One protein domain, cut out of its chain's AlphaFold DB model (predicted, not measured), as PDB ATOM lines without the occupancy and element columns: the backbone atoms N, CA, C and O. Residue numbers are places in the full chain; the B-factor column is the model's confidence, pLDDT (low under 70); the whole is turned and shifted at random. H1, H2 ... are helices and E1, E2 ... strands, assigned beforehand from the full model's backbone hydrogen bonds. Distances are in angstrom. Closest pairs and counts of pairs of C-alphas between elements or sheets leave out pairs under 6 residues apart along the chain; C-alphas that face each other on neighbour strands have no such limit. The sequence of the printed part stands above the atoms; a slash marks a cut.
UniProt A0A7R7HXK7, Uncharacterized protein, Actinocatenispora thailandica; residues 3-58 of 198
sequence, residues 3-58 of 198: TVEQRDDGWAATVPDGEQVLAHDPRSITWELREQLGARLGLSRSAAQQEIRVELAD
ATOM      1  N   THR A   3     206.212 164.844 200.616       97.25
ATOM      2  CA  THR A   3     206.797 164.297 199.390       97.25
ATOM      3  C   THR A   3     208.307 164.483 199.417       97.25
ATOM      4  O   THR A   3     208.784 165.597 199.623       97.25
ATOM      5  N   VAL A   4     209.054 163.407 199.187       96.62
ATOM      6  CA  VAL A   4     210.518 163.398 199.180       96.62
ATOM      7  C   VAL A   4     211.039 163.207 197.766       96.62
ATOM      8  O   VAL A   4     210.594 162.331 197.023       96.62
ATOM      9  N   GLU A   5     212.028 164.015 197.415       94.50
ATOM     10  CA  GLU A   5     212.727 163.956 196.143       94.50
ATOM     11  C   GLU A   5     214.236 164.011 196.367       94.50
ATOM     12  O   GLU A   5     214.739 164.842 197.123       94.50
ATOM     13  N   GLN A   6     214.966 163.136 195.680       92.62
ATOM     14  CA  GLN A   6     216.424 163.176 195.653       92.62
ATOM     15  C   GLN A   6     216.902 164.376 194.822       92.62
ATOM     16  O   GLN A   6     216.461 164.574 193.692       92.62
ATOM     17  N   ARG A   7     217.812 165.167 195.387       91.06
ATOM     18  CA  ARG A   7     218.473 166.326 194.771       91.06
ATOM     19  C   ARG A   7     219.973 166.076 194.656       91.06
ATOM     20  O   ARG A   7     220.471 165.088 195.199       91.06
ATOM     21  N   ASP A   8     220.685 166.967 193.969       84.81
ATOM     22  CA  ASP A   8     222.130 166.859 193.714       84.81
ATOM     23  C   ASP A   8     222.985 166.865 194.979       84.81
ATOM     24  O   ASP A   8     224.080 166.309 194.961       84.81
ATOM     25  N   ASP A   9     222.480 167.398 196.085       83.56
ATOM     26  CA  ASP A   9     223.172 167.514 197.365       83.56
ATOM     27  C   ASP A   9     222.460 166.798 198.523       83.56
ATOM     28  O   ASP A   9     223.014 166.715 199.615       83.56
ATOM     29  N   GLY A  10     221.292 166.187 198.313       91.81
ATOM     30  CA  GLY A  10     220.567 165.518 199.394       91.81
ATOM     31  C   GLY A  10     219.154 165.104 199.018       91.81
ATOM     32  O   GLY A  10     218.904 164.623 197.911       91.81
ATOM     33  N   TRP A  11     218.226 165.281 199.952       96.12
ATOM     34  CA  TRP A  11     216.807 165.014 199.771       96.12
ATOM     35  C   TRP A  11     215.999 166.232 200.182       96.12
ATOM     36  O   TRP A  11     216.088 166.693 201.318       96.12
ATOM     37  N   ALA A  12     215.190 166.721 199.252       95.88
ATOM     38  CA  ALA A  12     214.197 167.738 199.534       95.88
ATOM     39  C   ALA A  12     212.909 167.045 199.977       95.88
ATOM     40  O   ALA A  12     212.369 166.219 199.237       95.88
ATOM     41  N   ALA A  13     212.410 167.378 201.162       96.38
ATOM     42  CA  ALA A  13     211.128 166.890 201.647       96.38
ATOM     43  C   ALA A  13     210.164 168.060 201.804       96.38
ATOM     44  O   ALA A  13     210.476 169.032 202.481       96.38
ATOM     45  N   THR A  14     209.007 167.961 201.154       96.00
ATOM     46  CA  THR A  14     208.027 169.046 201.046       96.00
ATOM     47  C   THR A  14     206.711 168.608 201.673       96.00
ATOM     48  O   THR A  14     206.171 167.565 201.304       96.00
ATOM     49  N   VAL A  15     206.189 169.376 202.626       93.50
ATOM     50  CA  VAL A  15     204.860 169.134 203.212       93.50
ATOM     51  C   VAL A  15     203.766 169.751 202.327       93.50
ATOM     52  O   VAL A  15     204.071 170.619 201.509       93.50
ATOM     53  N   PRO A  16     202.488 169.346 202.465       87.81
ATOM     54  CA  PRO A  16     201.405 169.834 201.603       87.81
ATOM     55  C   PRO A  16     201.250 171.361 201.554       87.81
ATOM     56  O   PRO A  16     200.883 171.898 200.514       87.81
ATOM     57  N   ASP A  17     201.601 172.057 202.637       84.44
ATOM     58  CA  ASP A  17     201.514 173.519 202.743       84.44
ATOM     59  C   ASP A  17     202.677 174.251 202.029       84.44
ATOM     60  O   ASP A  17     202.825 175.465 202.157       84.44
ATOM     61  N   GLY A  18     203.518 173.525 201.281       82.81
ATOM     62  CA  GLY A  18     204.611 174.065 200.462       82.81
ATOM     63  C   GLY A  18     205.936 174.273 201.200       82.81
ATOM     64  O   GLY A  18     206.944 174.596 200.576       82.81
ATOM     65  N   GLU A  19     205.959 174.062 202.514       85.56
ATOM     66  CA  GLU A  19     207.169 174.134 203.327       85.56
ATOM     67  C   GLU A  19     208.119 172.964 203.021       85.56
ATOM     68  O   GLU A  19     207.686 171.831 202.788       85.56
ATOM     69  N   GLN A  20     209.422 173.247 202.989       92.19
ATOM     70  CA  GLN A  20     210.444 172.313 202.527       92.19
ATOM     71  C   GLN A  20     211.675 172.321 203.435       92.19
ATOM     72  O   GLN A  20     212.153 173.387 203.818       92.19
ATOM     73  N   VAL A  21     212.220 171.128 203.686       93.44
ATOM     74  CA  VAL A  21     213.571 170.924 204.233       93.44
ATOM     75  C   VAL A  21     214.475 170.300 203.182       93.44
ATOM     76  O   VAL A  21     214.012 169.536 202.329       93.44
ATOM     77  N   LEU A  22     215.769 170.586 203.283       94.25
ATOM     78  CA  LEU A  22     216.816 169.926 202.517       94.25
ATOM     79  C   LEU A  22     217.740 169.191 203.486       94.25
ATOM     80  O   LEU A  22     218.474 169.823 204.240       94.25
ATOM     81  N   ALA A  23     217.726 167.862 203.423       93.25
ATOM     82  CA  ALA A  23     218.523 167.013 204.296       93.25
ATOM     83  C   ALA A  23     219.644 166.315 203.518       93.25
ATOM     84  O   ALA A  23     219.400 165.659 202.503       93.25
ATOM     85  N   HIS A  24     220.875 166.387 204.026       91.25
ATOM     86  CA  HIS A  24     222.017 165.635 203.486       91.25
ATOM     87  C   HIS A  24     222.078 164.187 204.000       91.25
ATOM     88  O   HIS A  24     222.674 163.324 203.352       91.25
ATOM     89  N   ASP A  25     221.493 163.913 205.170       91.12
ATOM     90  CA  ASP A  25     221.312 162.568 205.718       91.12
ATOM     91  C   ASP A  25     219.818 162.221 205.660       91.12
ATOM     92  O   ASP A  25     219.006 162.877 206.306       91.12
ATOM     93  N   PRO A  26     219.409 161.171 204.934       92.12
ATOM     94  CA  PRO A  26     217.995 160.847 204.801       92.12
ATOM     95  C   PRO A  26     217.347 160.442 206.136       92.12
ATOM     96  O   PRO A  26     216.121 160.420 206.250       92.12
ATOM     97  N   ARG A  27     218.147 160.127 207.164       90.06
ATOM     98  CA  ARG A  27     217.668 159.837 208.521       90.06
ATOM     99  C   ARG A  27     217.236 161.095 209.281       90.06
ATOM    100  O   ARG A  27     216.468 160.954 210.230       90.06
ATOM    101  N   SER A  28     217.694 162.291 208.893       93.12
ATOM    102  CA  SER A  28     217.326 163.550 209.559       93.12
ATOM    103  C   SER A  28     216.050 164.183 209.005       93.12
ATOM    104  O   SER A  28     215.441 164.977 209.711       93.12
ATOM    105  N   ILE A  29     215.575 163.784 207.816       94.31
ATOM    106  CA  ILE A  29     214.409 164.394 207.141       94.31
ATOM    107  C   ILE A  29     213.205 164.568 208.079       94.31
ATOM    108  O   ILE A  29     212.638 165.653 208.183       94.31
ATOM    109  N   THR A  30     212.784 163.498 208.762       93.81
ATOM    110  CA  THR A  30     211.606 163.560 209.642       93.81
ATOM    111  C   THR A  30     211.861 164.401 210.884       93.81
ATOM    112  O   THR A  30     210.949 165.076 211.350       93.81
ATOM    113  N   TRP A  31     213.088 164.386 211.408       92.62
ATOM    114  CA  TRP A  31     213.481 165.234 212.525       92.62
ATOM    115  C   TRP A  31     213.405 166.713 212.130       92.62
ATOM    116  O   TRP A  31     212.810 167.494 212.869       92.62
ATOM    117  N   GLU A  32     213.941 167.074 210.958       94.31
ATOM    118  CA  GLU A  32     214.025 168.461 210.472       94.31
ATOM    119  C   GLU A  32     212.635 169.013 210.182       94.31
ATOM    120  O   GLU A  32     212.290 170.100 210.643       94.31
ATOM    121  N   LEU A  33     211.788 168.215 209.524       94.12
ATOM    122  CA  LEU A  33     210.389 168.573 209.296       94.12
ATOM    123  C   LEU A  33     209.632 168.796 210.605       94.12
ATOM    124  O   LEU A  33     208.864 169.748 210.714       94.12
ATOM    125  N   ARG A  34     209.838 167.939 211.613       94.88
ATOM    126  CA  ARG A  34     209.192 168.110 212.921       94.88
ATOM    127  C   ARG A  34     209.660 169.381 213.609       94.88
ATOM    128  O   ARG A  34     208.817 170.098 214.131       94.88
ATOM    129  N   GLU A  35     210.958 169.681 213.608       92.75
ATOM    130  CA  GLU A  35     211.455 170.926 214.200       92.75
ATOM    131  C   GLU A  35     210.874 172.158 213.519       92.75
ATOM    132  O   GLU A  35     210.408 173.068 214.205       92.75
ATOM    133  N   GLN A  36     210.854 172.172 212.189       92.81
ATOM    134  CA  GLN A  36     210.365 173.312 211.431       92.81
ATOM    135  C   GLN A  36     208.857 173.532 211.643       92.81
ATOM    136  O   GLN A  36     208.427 174.626 212.017       92.81
ATOM    137  N   LEU A  37     208.060 172.463 211.521       93.31
ATOM    138  CA  LEU A  37     206.623 172.499 211.803       93.31
ATOM    139  C   LEU A  37     206.343 172.869 213.266       93.31
ATOM    140  O   LEU A  37     205.425 173.636 213.550       93.31
ATOM    141  N   GLY A  38     207.143 172.354 214.200       94.31
ATOM    142  CA  GLY A  38     207.036 172.655 215.622       94.31
ATOM    143  C   GLY A  38     207.283 174.126 215.925       94.31
ATOM    144  O   GLY A  38     206.479 174.742 216.622       94.31
ATOM    145  N   ALA A  39     208.332 174.712 215.345       93.19
ATOM    146  CA  ALA A  39     208.631 176.133 215.485       93.19
ATOM    147  C   ALA A  39     207.470 177.008 214.983       93.19
ATOM    148  O   ALA A  39     207.083 177.963 215.656       93.19
ATOM    149  N   ARG A  40     206.851 176.638 213.853       91.75
ATOM    150  CA  ARG A  40     205.664 177.321 213.314       91.75
ATOM    151  C   ARG A  40     204.455 177.244 214.249       91.75
ATOM    152  O   ARG A  40     203.675 178.189 214.326       91.75
ATOM    153  N   LEU A  41     204.299 176.124 214.947       93.44
ATOM    154  CA  LEU A  41     203.213 175.887 215.900       93.44
ATOM    155  C   LEU A  41     203.517 176.422 217.312       93.44
ATOM    156  O   LEU A  41     202.689 176.270 218.206       93.44
ATOM    157  N   GLY A  42     204.685 177.038 217.534       96.31
ATOM    158  CA  GLY A  42     205.106 177.516 218.854       96.31
ATOM    159  C   GLY A  42     205.444 176.394 219.842       96.31
ATOM    160  O   GLY A  42     205.427 176.611 221.054       96.31
ATOM    161  N   LEU A  43     205.738 175.188 219.347       96.88
ATOM    162  CA  LEU A  43     206.102 174.036 220.165       96.88
ATOM    163  C   LEU A  43     207.584 174.076 220.549       96.88
ATOM    164  O   LEU A  43     208.448 174.495 219.780       96.88
ATOM    165  N   SER A  44     207.897 173.549 221.735       96.44
ATOM    166  CA  SER A  44     209.283 173.217 222.073       96.44
ATOM    167  C   SER A  44     209.811 172.112 221.151       96.44
ATOM    168  O   SER A  44     209.039 171.303 220.633       96.44
ATOM    169  N   ARG A  45     211.138 172.002 221.017       93.19
ATOM    170  CA  ARG A  45     211.772 170.908 220.257       93.19
ATOM    171  C   ARG A  45     211.296 169.526 220.711       93.19
ATOM    172  O   ARG A  45     210.981 168.680 219.884       93.19
ATOM    173  N   SER A  46     211.204 169.310 222.023       93.69
ATOM    174  CA  SER A  46     210.746 168.033 222.581       93.69
ATOM    175  C   SER A  46     209.290 167.740 222.213       93.69
ATOM    176  O   SER A  46     208.986 166.631 221.779       93.69
ATOM    177  N   ALA A  47     208.406 168.733 222.351       95.31
ATOM    178  CA  ALA A  47     206.995 168.605 221.988       95.31
ATOM    179  C   ALA A  47     206.841 168.310 220.489       95.31
ATOM    180  O   ALA A  47     206.176 167.351 220.109       95.31
ATOM    181  N   ALA A  48     207.564 169.039 219.637       94.31
ATOM    182  CA  ALA A  48     207.576 168.813 218.198       94.31
ATOM    183  C   ALA A  48     207.967 167.369 217.827       94.31
ATOM    184  O   ALA A  48     207.317 166.746 216.989       94.31
ATOM    185  N   GLN A  49     208.985 166.798 218.485       90.69
ATOM    186  CA  GLN A  49     209.409 165.417 218.221       90.69
ATOM    187  C   GLN A  49     208.396 164.361 218.688       90.69
ATOM    188  O   GLN A  49     208.295 163.294 218.078       90.69
ATOM    189  N   GLN A  50     207.649 164.636 219.758       91.31
ATOM    190  CA  GLN A  50     206.690 163.688 220.329       91.31
ATOM    191  C   GLN A  50     205.323 163.750 219.643       91.31
ATOM    192  O   GLN A  50     204.727 162.701 219.378       91.31
ATOM    193  N   GLU A  51     204.856 164.957 219.331       94.06
ATOM    194  CA  GLU A  51     203.485 165.238 218.900       94.06
ATOM    195  C   GLU A  51     203.335 165.245 217.376       94.06
ATOM    196  O   GLU A  51     202.325 164.777 216.849       94.06
ATOM    197  N   ILE A  52     204.346 165.714 216.637       92.94
ATOM    198  CA  ILE A  52     204.245 165.830 215.180       92.94
ATOM    199  C   ILE A  52     204.613 164.501 214.518       92.94
ATOM    200  O   ILE A  52     205.742 163.997 214.585       92.94
ATOM    201  N   ARG A  53     203.643 163.926 213.808       91.75
ATOM    202  CA  ARG A  53     203.845 162.756 212.952       91.75
ATOM    203  C   ARG A  53     204.102 163.208 211.520       91.75
ATOM    204  O   ARG A  53     203.320 163.948 210.934       91.75
ATOM    205  N   VAL A  54     205.217 162.742 210.968       92.00
ATOM    206  CA  VAL A  54     205.618 162.986 209.585       92.00
ATOM    207  C   VAL A  54     205.814 161.636 208.927       92.00
ATOM    208  O   VAL A  54     206.651 160.845 209.360       92.00
ATOM    209  N   GLU A  55     205.040 161.405 207.879       93.69
ATOM    210  CA  GLU A  55     205.201 160.278 206.969       93.69
ATOM    211  C   GLU A  55     205.784 160.793 205.662       93.69
ATOM    212  O   GLU A  55     205.401 161.870 205.195       93.69
ATOM    213  N   LEU A  56     206.701 160.023 205.088       95.88
ATOM    214  CA  LEU A  56     207.385 160.358 203.850       95.88
ATOM    215  C   LEU A  56     206.827 159.515 202.708       95.88
ATOM    216  O   LEU A  56     206.629 158.310 202.870       95.88
ATOM    217  N   ALA A  57     206.653 160.124 201.540       96.62
ATOM    218  CA  ALA A  57     206.331 159.406 200.314       96.62
ATOM    219  C   ALA A  57     207.082 159.932 199.097       96.62
ATOM    220  O   ALA A  57     207.551 161.067 199.082       96.62
ATOM    221  N   ASP A  58     207.163 159.110 198.055       94.75
ATOM    222  CA  ASP A  58     207.591 159.560 196.735       94.75
ATOM    223  C   ASP A  58     206.495 160.409 196.056       94.75
ATOM    224  O   ASP A  58     205.387 160.592 196.569       94.75
TER     225      ASP A  58
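Overview. This is residues 3 to 58 of the 198 residues of an uncharacterized protein of Actinocatenispora thailandica (UniProt A0A7R7HXK7). A small three-stranded sheet has helix H1 slanting over one face and running out past it, with a shorter helix, H2, set crosswise near H1's far end, away from the sheet. The last stretch, residues 52 to 58, runs back from H2 toward the sheet's end of the domain. The printed part has 56 residues, with three strands and then two helices in the order E1 E2 E3 H1 H2; the sheet is antiparallel in the order E1 - E2 - E3, and the class is mixed, helices and strands. The whole is compact, with a radius of gyration of the C-alphas of 10.9 A, yet only just elongated, spanning 32 by 21 by 15 A.

Along the chain. Find C-alpha 3 at (206.797, 164.297, 199.390), where E1, residues 3 to 6, begins. E2 is residues 11 to 14 and E3 residues 20 to 23. From C-alpha 29 at (214.409, 164.394, 207.141), H1 runs 16.8 A to residue 40. H2, residues 45 to 51, covers 10.1 A and ends at (203.485, 165.238, 218.900).

Arrangement. E1, E2 and E3 form a meander, each strand the antiparallel neighbour of the one before. In the hairpin E1 and E2, look for N 3 and O 14 at 2.8 A; in the hairpin E2 and E3, for N 13 and O 21 at 2.9 A. H1 is on the sheet in two layers, a helix on one face, at a height over the sheet of 8.5 A. It runs slantwise to the strands, 38 degrees from E3 on the local plane; the C-alphas of Ala 23 and Ile 29, the closest of E3 and H1, are 5.6 A apart. H1 and H2 touch, about perpendicular at 76 degrees, closest at the C-alphas of Gly 38 and Ala 48, 4.7 A. H2 is not on the sheet. In H1 and H2 every O i to N i+4 pair is within hydrogen-bond range.

Size, cuts and confidence. The C-alphas of Asp 8 and Gly 42, the two farthest apart, are 32.2 A apart, while those of Thr 3 and Asp 58 are 5.5 A apart. The printed part has no cut, and the four links between named elements are tight. No printed residue is under 70 in pLDDT.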